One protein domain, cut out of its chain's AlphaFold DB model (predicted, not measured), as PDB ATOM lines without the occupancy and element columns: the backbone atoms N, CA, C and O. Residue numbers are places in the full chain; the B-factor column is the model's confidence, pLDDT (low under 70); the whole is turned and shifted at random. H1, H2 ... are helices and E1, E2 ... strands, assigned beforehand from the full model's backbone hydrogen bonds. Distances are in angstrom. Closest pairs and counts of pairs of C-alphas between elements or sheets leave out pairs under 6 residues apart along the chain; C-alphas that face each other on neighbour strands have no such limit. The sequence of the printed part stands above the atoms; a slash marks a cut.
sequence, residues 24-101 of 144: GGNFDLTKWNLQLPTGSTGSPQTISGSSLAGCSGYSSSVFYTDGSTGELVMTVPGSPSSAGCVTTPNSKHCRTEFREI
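Overview. This is residues 24 to 101 of the 144 residues of the protein "Alginate_lyase2 domain-containing protein" of Aspergillus aculeatus (strain ATCC 16872 / CBS 172.66 / WB 5094) (UniProt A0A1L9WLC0). What does the model look like at first sight? A small, strongly twisted sheet of three strands, E2, E1 and E5, makes one long side of a flat body, and a short separate hairpin, E3 and E4, lies across from it. Loops make much of the rest, with the four-residue helices H1 and H2 toward opposite ends of the long axis. What is it made of? The 78 printed residues hold two named helices and five named strands in the order E1 E2 H1 E3 E4 H2 E5, with under half of the residues in named elements, and the class is mixed, helices and strands. Both sheets are antiparallel, the larger in the order E2 - E1 - E5. How large is the outline? It is compact, with a radius of gyration of the C-alphas of 12.7 A, and spans 34 by 28 by 15 A.

Arrangement. How is the larger sheet built? E1, residues 32 to 40, is the inner strand, bends by 81 degrees at residue 37, and has as antiparallel neighbours the edge strands E2, residues 43 to 47, and E5, residues 97 to 100. E1 and E2 form a hairpin, with N 34 and O 47 at 2.9 A and N 45 and O 38 at 2.8 A, within hydrogen-bond range. Between E1 and E5, N 35 and O 97 are 2.8 A apart, also within that range. What stands round it? H1, residues 49 to 52, is on the sheet at the sheet's level, with a height of 1.9 A; its closest C-alpha pair with E1 is Trp 32 and Gly 49, 5.1 A. E3, residues 63 to 65, and E4, residues 72 to 74, form an antiparallel hairpin, with N 73 and O 64 within hydrogen-bond range at 2.8 A. E1 and E3 are only just apart, the closest C-alphas being 8.4 A from each other, while the closest of E4 and E5, Met 74 and Glu 97, are 7.8 A apart. Where is the other helix? H2, residues 80 to 83, is not on the larger sheet and is apart from E1, E2, H1 and E3. Both helices are too short for an O i to N i+4 pair; the single O i to N i+3 pair is within range in H1 and not in H2.

Along the chain. Where do the larger sheet's strands run? E1 begins at C-alpha 32 (46.935, 50.565, 143.142) and is 20.9 A long from first to last C-alpha; E2 measures 12.4 A. E5 measures 10.0 A and ends at C-alpha 100 (50.248, 51.514, 146.238). How long are the others? From first to last C-alpha, H1 measures 5.0 A, E3 7.4 A, E4 6.7 A and H2 5.6 A.

Size, cuts and confidence. What are its extremes? The two C-alphas farthest apart, those of Ser 68 and Asn 90, are 37.8 A from each other. Is it continuous and confident? The printed part has no cut; the link from H2 to E5 is long, with 13 residues. The mean pLDDT of the printed part is 97.0, and no printed residue is under 70.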
ATOM      1  N   GLY A  24      39.932  43.435 138.183       98.38
ATOM      2  CA  GLY A  24      39.235  44.374 139.069       98.38
ATOM      3  C   GLY A  24      37.801  44.004 139.442       98.38
ATOM      4  O   GLY A  24      37.203  44.680 140.276       98.38
ATOM      5  N   GLY A  25      37.217  42.974 138.823       97.75
ATOM      6  CA  GLY A  25      35.936  42.403 139.243       97.75
ATOM      7  C   GLY A  25      36.077  41.424 140.408       97.75
ATOM      8  O   GLY A  25      35.110  41.207 141.131       97.75
ATOM      9  N   ASN A  26      37.278  40.871 140.595       97.50
ATOM     10  CA  ASN A  26      37.601  39.903 141.642       97.50
ATOM     11  C   ASN A  26      38.377  40.532 142.810       97.50
ATOM     12  O   ASN A  26      38.284  40.057 143.939       97.50
ATOM     13  N   PHE A  27      39.123  41.609 142.549       97.56
ATOM     14  CA  PHE A  27      39.975  42.290 143.522       97.56
ATOM     15  C   PHE A  27      39.699  43.801 143.527       97.56
ATOM     16  O   PHE A  27      39.534  44.407 142.470       97.56
ATOM     17  N   ASP A  28      39.700  44.436 144.705       97.00
ATOM     18  CA  ASP A  28      39.676  45.904 144.787       97.00
ATOM     19  C   ASP A  28      41.050  46.471 144.411       97.00
ATOM     20  O   ASP A  28      41.967  46.573 145.228       97.00
ATOM     21  N   LEU A  29      41.185  46.840 143.138       98.25
ATOM     22  CA  LEU A  29      42.410  47.401 142.578       98.25
ATOM     23  C   LEU A  29      42.436  48.936 142.594       98.25
ATOM     24  O   LEU A  29      43.406  49.537 142.141       98.25
ATOM     25  N   THR A  30      41.415  49.595 143.156       98.00
ATOM     26  CA  THR A  30      41.317  51.068 143.158       98.00
ATOM     27  C   THR A  30      42.413  51.753 143.980       98.00
ATOM     28  O   THR A  30      42.629  52.958 143.853       98.00
ATOM     29  N   LYS A  31      43.123  50.988 144.817       97.81
ATOM     30  CA  LYS A  31      44.215  51.444 145.690       97.81
ATOM     31  C   LYS A  31      45.599  51.368 145.049       97.81
ATOM     32  O   LYS A  31      46.576  51.772 145.681       97.81
ATOM     33  N   TRP A  32      45.682  50.885 143.813       98.62
ATOM     34  CA  TRP A  32      46.935  50.565 143.142       98.62
ATOM     35  C   TRP A  32      47.001  51.199 141.757       98.62
ATOM     36  O   TRP A  32      45.995  51.323 141.065       98.62
ATOM     37  N   ASN A  33      48.206  51.543 141.325       98.56
ATOM     38  CA  ASN A  33      48.528  51.691 139.912       98.56
ATOM     39  C   ASN A  33      49.270  50.440 139.445       98.56
ATOM     40  O   ASN A  33      50.114  49.931 140.175       98.56
ATOM     41  N   LEU A  34      49.002  49.971 138.229       98.81
ATOM     42  CA  LEU A  34      49.744  48.868 137.616       98.81
ATOM     43  C   LEU A  34      50.801  49.427 136.667       98.81
ATOM     44  O   LEU A  34      50.456  50.135 135.724       98.81
ATOM     45  N   GLN A  35      52.068  49.090 136.889       98.50
ATOM     46  CA  GLN A  35      53.135  49.320 135.919       98.50
ATOM     47  C   GLN A  35      53.282  48.096 135.022       98.50
ATOM     48  O   GLN A  35      53.336  46.974 135.521       98.50
ATOM     49  N   LEU A  36      53.341  48.319 133.711       98.62
ATOM     50  CA  LEU A  36      53.497  47.286 132.689       98.62
ATOM     51  C   LEU A  36      54.944  47.221 132.176       98.62
ATOM     52  O   LEU A  36      55.647  48.225 132.224       98.62
ATOM     53  N   PRO A  37      55.379  46.101 131.575       97.81
ATOM     54  CA  PRO A  37      56.718  45.956 131.004       97.81
ATOM     55  C   PRO A  37      56.840  46.618 129.616       97.81
ATOM     56  O   PRO A  37      57.824  46.411 128.909       97.81
ATOM     57  N   THR A  38      55.834  47.388 129.203       97.75
ATOM     58  CA  THR A  38      55.762  48.158 127.956       97.75
ATOM     59  C   THR A  38      55.809  49.655 128.261       97.75
ATOM     60  O   THR A  38      55.711  50.057 129.415       97.75
ATOM     61  N   GLY A  39      55.944  50.502 127.244       96.44
ATOM     62  CA  GLY A  39      55.975  51.958 127.405       96.44
ATOM     63  C   GLY A  39      57.048  52.593 126.533       96.44
ATOM     64  O   GLY A  39      57.430  52.032 125.506       96.44
ATOM     65  N   SER A  40      57.540  53.756 126.947       96.38
ATOM     66  CA  SER A  40      58.698  54.406 126.327       96.38
ATOM     67  C   SER A  40      59.951  54.191 127.173       96.38
ATOM     68  O   SER A  40      59.862  53.900 128.361       96.38
ATOM     69  N   THR A  41      61.138  54.316 126.578       93.50
ATOM     70  CA  THR A  41      62.419  54.113 127.276       93.50
ATOM     71  C   THR A  41      62.481  54.885 128.595       93.50
ATOM     72  O   THR A  41      62.332  56.105 128.610       93.50
ATOM     73  N   GLY A  42      62.715  54.173 129.702       95.38
ATOM     74  CA  GLY A  42      62.772  54.757 131.046       95.38
ATOM     75  C   GLY A  42      61.409  55.095 131.661       95.38
ATOM     76  O   GLY A  42      61.368  55.637 132.760       95.38
ATOM     77  N   SER A  43      60.298  54.804 130.984       96.94
ATOM     78  CA  SER A  43      58.945  55.155 131.422       96.94
ATOM     79  C   SER A  43      57.956  54.020 131.116       96.94
ATOM     80  O   SER A  43      57.269  54.035 130.085       96.94
ATOM     81  N   PRO A  44      57.886  53.008 132.004       97.81
ATOM     82  CA  PRO A  44      56.874  51.965 131.929       97.81
ATOM     83  C   PRO A  44      55.458  52.550 131.902       97.81
ATOM     84  O   PRO A  44      55.122  53.460 132.668       97.81
ATOM     85  N   GLN A  45      54.603  52.005 131.042       98.50
ATOM     86  CA  GLN A  45      53.198  52.377 130.978       98.50
ATOM     87  C   GLN A  45      52.534  52.092 132.327       98.50
ATOM     88  O   GLN A  45      52.692  51.017 132.902       98.50
ATOM     89  N   THR A  46      51.765  53.064 132.815       98.62
ATOM     90  CA  THR A  46      51.038  52.961 134.081       98.62
ATOM     91  C   THR A  46      49.535  52.980 133.828       98.62
ATOM     92  O   THR A  46      49.026  53.886 133.169       98.62
ATOM     93  N   ILE A  47      48.824  51.992 134.367       98.88
ATOM     94  CA  ILE A  47      47.361  51.911 134.369       98.88
ATOM     95  C   ILE A  47      46.861  52.371 135.738       98.88
ATOM     96  O   ILE A  47      47.348  51.897 136.768       98.88
ATOM     97  N   SER A  48      45.902  53.297 135.760       98.69
ATOM     98  CA  SER A  48      45.356  53.816 137.014       98.69
ATOM     99  C   SER A  48      44.445  52.809 137.713       98.69
ATOM    100  O   SER A  48      43.753  52.027 137.059       98.69
ATOM    101  N   GLY A  49      44.343  52.905 139.042       98.44
ATOM    102  CA  GLY A  49      43.383  52.123 139.835       98.44
ATOM    103  C   GLY A  49      41.936  52.235 139.350       98.44
ATOM    104  O   GLY A  49      41.194  51.257 139.363       98.44
ATOM    105  N   SER A  50      41.535  53.406 138.844       98.25
ATOM    106  CA  SER A  50      40.210  53.610 138.249       98.25
ATOM    107  C   SER A  50      40.014  52.848 136.937       98.25
ATOM    108  O   SER A  50      38.933  52.321 136.703       98.25
ATOM    109  N   SER A  51      41.047  52.750 136.097       98.81
ATOM    110  CA  SER A  51      41.011  51.947 134.870       98.81
ATOM    111  C   SER A  51      41.081  50.447 135.149       98.81
ATOM    112  O   SER A  51      40.635  49.657 134.323       98.81
ATOM    113  N   LEU A  52      41.621  50.042 136.300       98.81
ATOM    114  CA  LEU A  52      41.657  48.647 136.735       98.81
ATOM    115  C   LEU A  52      40.317  48.168 137.307       98.81
ATOM    116  O   LEU A  52      40.102  46.964 137.358       98.81
ATOM    117  N   ALA A  53      39.442  49.071 137.751       98.44
ATOM    118  CA  ALA A  53      38.287  48.734 138.575       98.44
ATOM    119  C   ALA A  53      37.169  47.981 137.831       98.44
ATOM    120  O   ALA A  53      36.800  48.314 136.704       98.44
ATOM    121  N   GLY A  54      36.545  47.032 138.533       97.94
ATOM    122  CA  GLY A  54      35.334  46.345 138.093       97.94
ATOM    123  C   GLY A  54      35.563  45.221 137.079       97.94
ATOM    124  O   GLY A  54      36.662  44.986 136.579       97.94
ATOM    125  N   CYS A  55      34.475  44.513 136.764       98.19
ATOM    126  CA  CYS A  55      34.478  43.332 135.891       98.19
ATOM    127  C   CYS A  55      34.932  43.631 134.450       98.19
ATOM    128  O   CYS A  55      35.423  42.738 133.767       98.19
ATOM    129  N   SER A  56      34.815  44.888 134.014       98.25
ATOM    130  CA  SER A  56      35.274  45.372 132.705       98.25
ATOM    131  C   SER A  56      36.553  46.211 132.797       98.25
ATOM    132  O   SER A  56      36.872  46.943 131.861       98.25
ATOM    133  N   GLY A  57      37.256  46.155 133.933       98.69
ATOM    134  CA  GLY A  57      38.525  46.843 134.133       98.69
ATOM    135  C   GLY A  57      39.608  46.358 133.169       98.69
ATOM    136  O   GLY A  57      39.455  45.351 132.471       98.69
ATOM    137  N   TYR A  58      40.719  47.087 133.132       98.81
ATOM    138  CA  TYR A  58      41.842  46.799 132.247       98.81
ATOM    139  C   TYR A  58      42.342  45.352 132.382       98.81
ATOM    140  O   TYR A  58      42.521  44.832 133.484       98.81
ATOM    141  N   SER A  59      42.617  44.732 131.237       98.69
ATOM    142  CA  SER A  59      43.298  43.448 131.105       98.69
ATOM    143  C   SER A  59      44.164  43.446 129.841       98.69
ATOM    144  O   SER A  59      44.000  44.273 128.943       98.69
ATOM    145  N   SER A  60      45.148  42.551 129.796       98.38
ATOM    146  CA  SER A  60      46.115  42.414 128.705       98.38
ATOM    147  C   SER A  60      46.734  41.015 128.705       98.38
ATOM    148  O   SER A  60      46.447  40.204 129.578       98.38
ATOM    149  N   SER A  61      47.648  40.737 127.774       97.19
ATOM    150  CA  SER A  61      48.380  39.462 127.730       97.19
ATOM    151  C   SER A  61      49.299  39.211 128.934       97.19
ATOM    152  O   SER A  61      49.678  38.068 129.165       97.19
ATOM    153  N   VAL A  62      49.665  40.252 129.694       98.12
ATOM    154  CA  VAL A  62      50.558  40.144 130.865       98.12
ATOM    155  C   VAL A  62      49.860  40.411 132.197       98.12
ATOM    156  O   VAL A  62      50.470  40.255 133.250       98.12
ATOM    157  N   PHE A  63      48.591  40.817 132.157       98.81
ATOM    158  CA  PHE A  63      47.767  41.114 133.325       98.81
ATOM    159  C   PHE A  63      46.317  40.732 133.028       98.81
ATOM    160  O   PHE A  63      45.621  41.460 132.318       98.81
ATOM    161  N   TYR A  64      45.863  39.585 133.524       98.81
ATOM    162  CA  TYR A  64      44.549  39.039 133.177       98.81
ATOM    163  C   TYR A  64      43.985  38.145 134.280       98.81
ATOM    164  O   TYR A  64      44.661  37.835 135.254       98.81
ATOM    165  N   THR A  65      42.726  37.751 134.120       98.69
ATOM    166  CA  THR A  65      42.080  36.734 134.950       98.69
ATOM    167  C   THR A  65      42.248  35.377 134.284       98.69
ATOM    168  O   THR A  65      41.877  35.221 133.120       98.69
ATOM    169  N   ASP A  66      42.785  34.392 134.998       97.81
ATOM    170  CA  ASP A  66      42.814  33.016 134.520       97.81
ATOM    171  C   ASP A  66      41.382  32.511 134.286       97.81
ATOM    172  O   ASP A  66      40.538  32.533 135.182       97.81
ATOM    173  N   GLY A  67      41.102  32.055 133.064       96.88
ATOM    174  CA  GLY A  67      39.745  31.695 132.646       96.88
ATOM    175  C   GLY A  67      39.190  30.427 133.301       96.88
ATOM    176  O   GLY A  67      37.992  30.172 133.187       96.88
ATOM    177  N   SER A  68      40.026  29.636 133.981       95.25
ATOM    178  CA  SER A  68      39.602  28.404 134.656       95.25
ATOM    179  C   SER A  68      39.393  28.615 136.155       95.25
ATOM    180  O   SER A  68      38.456  28.070 136.733       95.25
ATOM    181  N   THR A  69      40.263  29.401 136.786       95.12
ATOM    182  CA  THR A  69      40.334  29.567 138.246       95.12
ATOM    183  C   THR A  69      39.828  30.924 138.727       95.12
ATOM    184  O   THR A  69      39.421  31.054 139.880       95.12
ATOM    185  N   GLY A  70      39.831  31.939 137.860       97.19
ATOM    186  CA  GLY A  70      39.526  33.323 138.219       97.19
ATOM    187  C   GLY A  70      40.680  34.065 138.901       97.19
ATOM    188  O   GLY A  70      40.508  35.219 139.301       97.19
ATOM    189  N   GLU A  71      41.844  33.430 139.045       97.50
ATOM    190  CA  GLU A  71      43.032  34.034 139.648       97.50
ATOM    191  C   GLU A  71      43.552  35.204 138.808       97.50
ATOM    192  O   GLU A  71      43.514  35.183 137.579       97.50
ATOM    193  N   LEU A  72      44.053  36.244 139.476       98.50
ATOM    194  CA  LEU A  72      44.758  37.332 138.807       98.50
ATOM    195  C   LEU A  72      46.157  36.842 138.429       98.50
ATOM    196  O   LEU A  72      46.959  36.506 139.298       98.50
ATOM    197  N   VAL A  73      46.460  36.860 137.136       98.69
ATOM    198  CA  VAL A  73      47.760  36.488 136.581       98.69
ATOM    199  C   VAL A  73      48.552  37.737 136.217       98.69
ATOM    200  O   VAL A  73      48.049  38.632 135.536       98.69
ATOM    201  N   MET A  74      49.814  37.766 136.642       98.62
ATOM    202  CA  MET A  74      50.821  38.729 136.203       98.62
ATOM    203  C   MET A  74      51.997  37.989 135.581       98.62
ATOM    204  O   MET A  74      52.500  37.032 136.170       98.62
ATOM    205  N   THR A  75      52.472  38.447 134.427       97.81
ATOM    206  CA  THR A  75      53.671  37.892 133.789       97.81
ATOM    207  C   THR A  75      54.656  38.991 133.424       97.81
ATOM    208  O   THR A  75      54.281  40.129 133.147       97.81
ATOM    209  N   VAL A  76      55.942  38.652 133.420       95.56
ATOM    210  CA  VAL A  76      57.006  39.495 132.873       95.56
ATOM    211  C   VAL A  76      57.629  38.710 131.719       95.56
ATOM    212  O   VAL A  76      57.998  37.557 131.923       95.56
ATOM    213  N   PRO A  77      57.739  39.279 130.505       92.56
ATOM    214  CA  PRO A  77      58.124  38.517 129.313       92.56
ATOM    215  C   PRO A  77      59.616  38.136 129.269       92.56
ATOM    216  O   PRO A  77      60.047  37.447 128.350       92.56
ATOM    217  N   GLY A  78      60.416  38.615 130.224       93.19
ATOM    218  CA  GLY A  78      61.852  38.384 130.313       93.19
ATOM    219  C   GLY A  78      62.603  39.656 130.703       93.19
ATOM    220  O   GLY A  78      62.142  40.448 131.524       93.19
ATOM    221  N   SER A  79      63.767  39.856 130.088       93.12
ATOM    222  CA  SER A  79      64.663  40.992 130.314       93.12
ATOM    223  C   SER A  79      64.592  42.015 129.171       93.12
ATOM    224  O   SER A  79      64.118  41.680 128.079       93.12
ATOM    225  N   PRO A  80      65.138  43.236 129.350       94.88
ATOM    226  CA  PRO A  80      65.273  44.184 128.246       94.88
ATOM    227  C   PRO A  80      66.006  43.590 127.035       94.88
ATOM    228  O   PRO A  80      65.615  43.836 125.900       94.88
ATOM    229  N   SER A  81      67.025  42.750 127.252       93.75
ATOM    230  CA  SER A  81      67.785  42.115 126.167       93.75
ATOM    231  C   SER A  81      67.059  40.961 125.476       93.75
ATOM    232  O   SER A  81      67.288  40.739 124.293       93.75
ATOM    233  N   SER A  82      66.215  40.210 126.192       94.06
ATOM    234  CA  SER A  82      65.543  39.028 125.630       94.06
ATOM    235  C   SER A  82      64.162  39.337 125.054       94.06
ATOM    236  O   SER A  82      63.742  38.685 124.105       94.06
ATOM    237  N   ALA A  83      63.460  40.322 125.618       94.06
ATOM    238  CA  ALA A  83      62.072  40.633 125.282       94.06
ATOM    239  C   ALA A  83      61.838  42.107 124.914       94.06
ATOM    240  O   ALA A  83      60.711  42.480 124.597       94.06
ATOM    241  N   GLY A  84      62.864  42.965 124.976       94.62
ATOM    242  CA  GLY A  84      62.719  44.393 124.670       94.62
ATOM    243  C   GLY A  84      61.821  45.150 125.653       94.62
ATOM    244  O   GLY A  84      61.303  46.211 125.310       94.62
ATOM    245  N   CYS A  85      61.593  44.606 126.849       96.00
ATOM    246  CA  CYS A  85      60.735  45.243 127.837       96.00
ATOM    247  C   CYS A  85      61.363  46.514 128.426       96.00
ATOM    248  O   CYS A  85      62.582  46.688 128.474       96.00
ATOM    249  N   VAL A  86      60.490  47.412 128.872       97.31
ATOM    250  CA  VAL A  86      60.826  48.735 129.398       97.31
ATOM    251  C   VAL A  86      61.027  48.671 130.910       97.31
ATOM    252  O   VAL A  86      60.288  47.993 131.625       97.31
ATOM    253  N   THR A  87      62.012  49.421 131.408       96.94
ATOM    254  CA  THR A  87      62.292  49.571 132.839       96.94
ATOM    255  C   THR A  87      62.147  51.021 133.291       96.94
ATOM    256  O   THR A  87      62.181  51.955 132.487       96.94
ATOM    257  N   THR A  88      61.970  51.214 134.598       94.69
ATOM    258  CA  THR A  88      62.117  52.525 135.241       94.69
ATOM    259  C   THR A  88      63.580  52.985 135.203       94.69
ATOM    260  O   THR A  88      64.481  52.148 135.062       94.69
ATOM    261  N   PRO A  89      63.861  54.291 135.377       93.06
ATOM    262  CA  PRO A  89      65.232  54.776 135.477       93.06
ATOM    263  C   PRO A  89      65.982  54.031 136.583       93.06
ATOM    264  O   PRO A  89      65.413  53.720 137.630       93.06
ATOM    265  N   ASN A  90      67.252  53.718 136.331       90.56
ATOM    266  CA  ASN A  90      68.144  52.990 137.242       90.56
ATOM    267  C   ASN A  90      67.747  51.530 137.550       90.56
ATOM    268  O   ASN A  90      68.492  50.837 138.242       90.56
ATOM    269  N   SER A  91      66.642  51.016 136.996       92.62
ATOM    270  CA  SER A  91      66.279  49.598 137.087       92.62
ATOM    271  C   SER A  91      66.820  48.811 135.897       92.62
ATOM    272  O   SER A  91      66.671  49.211 134.740       92.62
ATOM    273  N   LYS A  92      67.375  47.630 136.182       92.62
ATOM    274  CA  LYS A  92      67.760  46.626 135.175       92.62
ATOM    275  C   LYS A  92      66.660  45.596 134.900       92.62
ATOM    276  O   LYS A  92      66.798  44.793 133.984       92.62
ATOM    277  N   HIS A  93      65.585  45.615 135.688       95.19
ATOM    278  CA  HIS A  93      64.549  44.584 135.677       95.19
ATOM    279  C   HIS A  93      63.206  45.148 135.217       95.19
ATOM    280  O   HIS A  93      62.803  46.251 135.616       95.19
ATOM    281  N   CYS A  94      62.536  44.372 134.367       96.00
ATOM    282  CA  CYS A  94      61.177  44.627 133.907       96.00
ATOM    283  C   CYS A  94      60.165  44.189 134.963       96.00
ATOM    284  O   CYS A  94      60.469  43.347 135.808       96.00
ATOM    285  N   ARG A  95      58.962  44.763 134.913       97.75
ATOM    286  CA  ARG A  95      57.919  44.493 135.903       97.75
ATOM    287  C   ARG A  95      56.524  44.546 135.297       97.75
ATOM    288  O   ARG A  95      56.254  45.386 134.444       97.75
ATOM    289  N   THR A  96      55.663  43.677 135.808       98.50
ATOM    290  CA  THR A  96      54.211  43.844 135.825       98.50
ATOM    291  C   THR A  96      53.853  43.901 137.298       98.50
ATOM    292  O   THR A  96      53.807  42.866 137.955       98.50
ATOM    293  N   GLU A  97      53.762  45.101 137.857       98.50
ATOM    294  CA  GLU A  97      53.805  45.289 139.308       98.50
ATOM    295  C   GLU A  97      52.847  46.386 139.753       98.50
ATOM    296  O   GLU A  97      52.712  47.427 139.105       98.50
ATOM    297  N   PHE A  98      52.187  46.155 140.885       98.62
ATOM    298  CA  PHE A  98      51.367  47.168 141.524       98.62
ATOM    299  C   PHE A  98      52.206  48.131 142.369       98.62
ATOM    300  O   PHE A  98      53.071  47.724 143.143       98.62
ATOM    301  N   ARG A  99      51.864  49.417 142.293       97.75
ATOM    302  CA  ARG A  99      52.328  50.469 143.199       97.75
ATOM    303  C   ARG A  99      51.153  51.009 144.003       97.75
ATOM    304  O   ARG A  99      50.163  51.441 143.416       97.75
ATOM    305  N   GLU A 100      51.267  50.977 145.328       97.50
ATOM    306  CA  GLU A 100      50.248  51.514 146.238       97.50
ATOM    307  C   GLU A 100      50.105  53.027 146.020       97.50
ATOM    308  O   GLU A 100      51.101  53.742 145.879       97.50
ATOM    309  N   ILE A 101      48.867  53.518 145.948       96.38
ATOM    310  CA  ILE A 101      48.570  54.950 145.774       96.38
ATOM    311  C   ILE A 101      47.580  55.497 146.804       96.38
ATOM    312  O   ILE A 101      47.367  56.708 146.864       96.38
TER     313      ILE A 101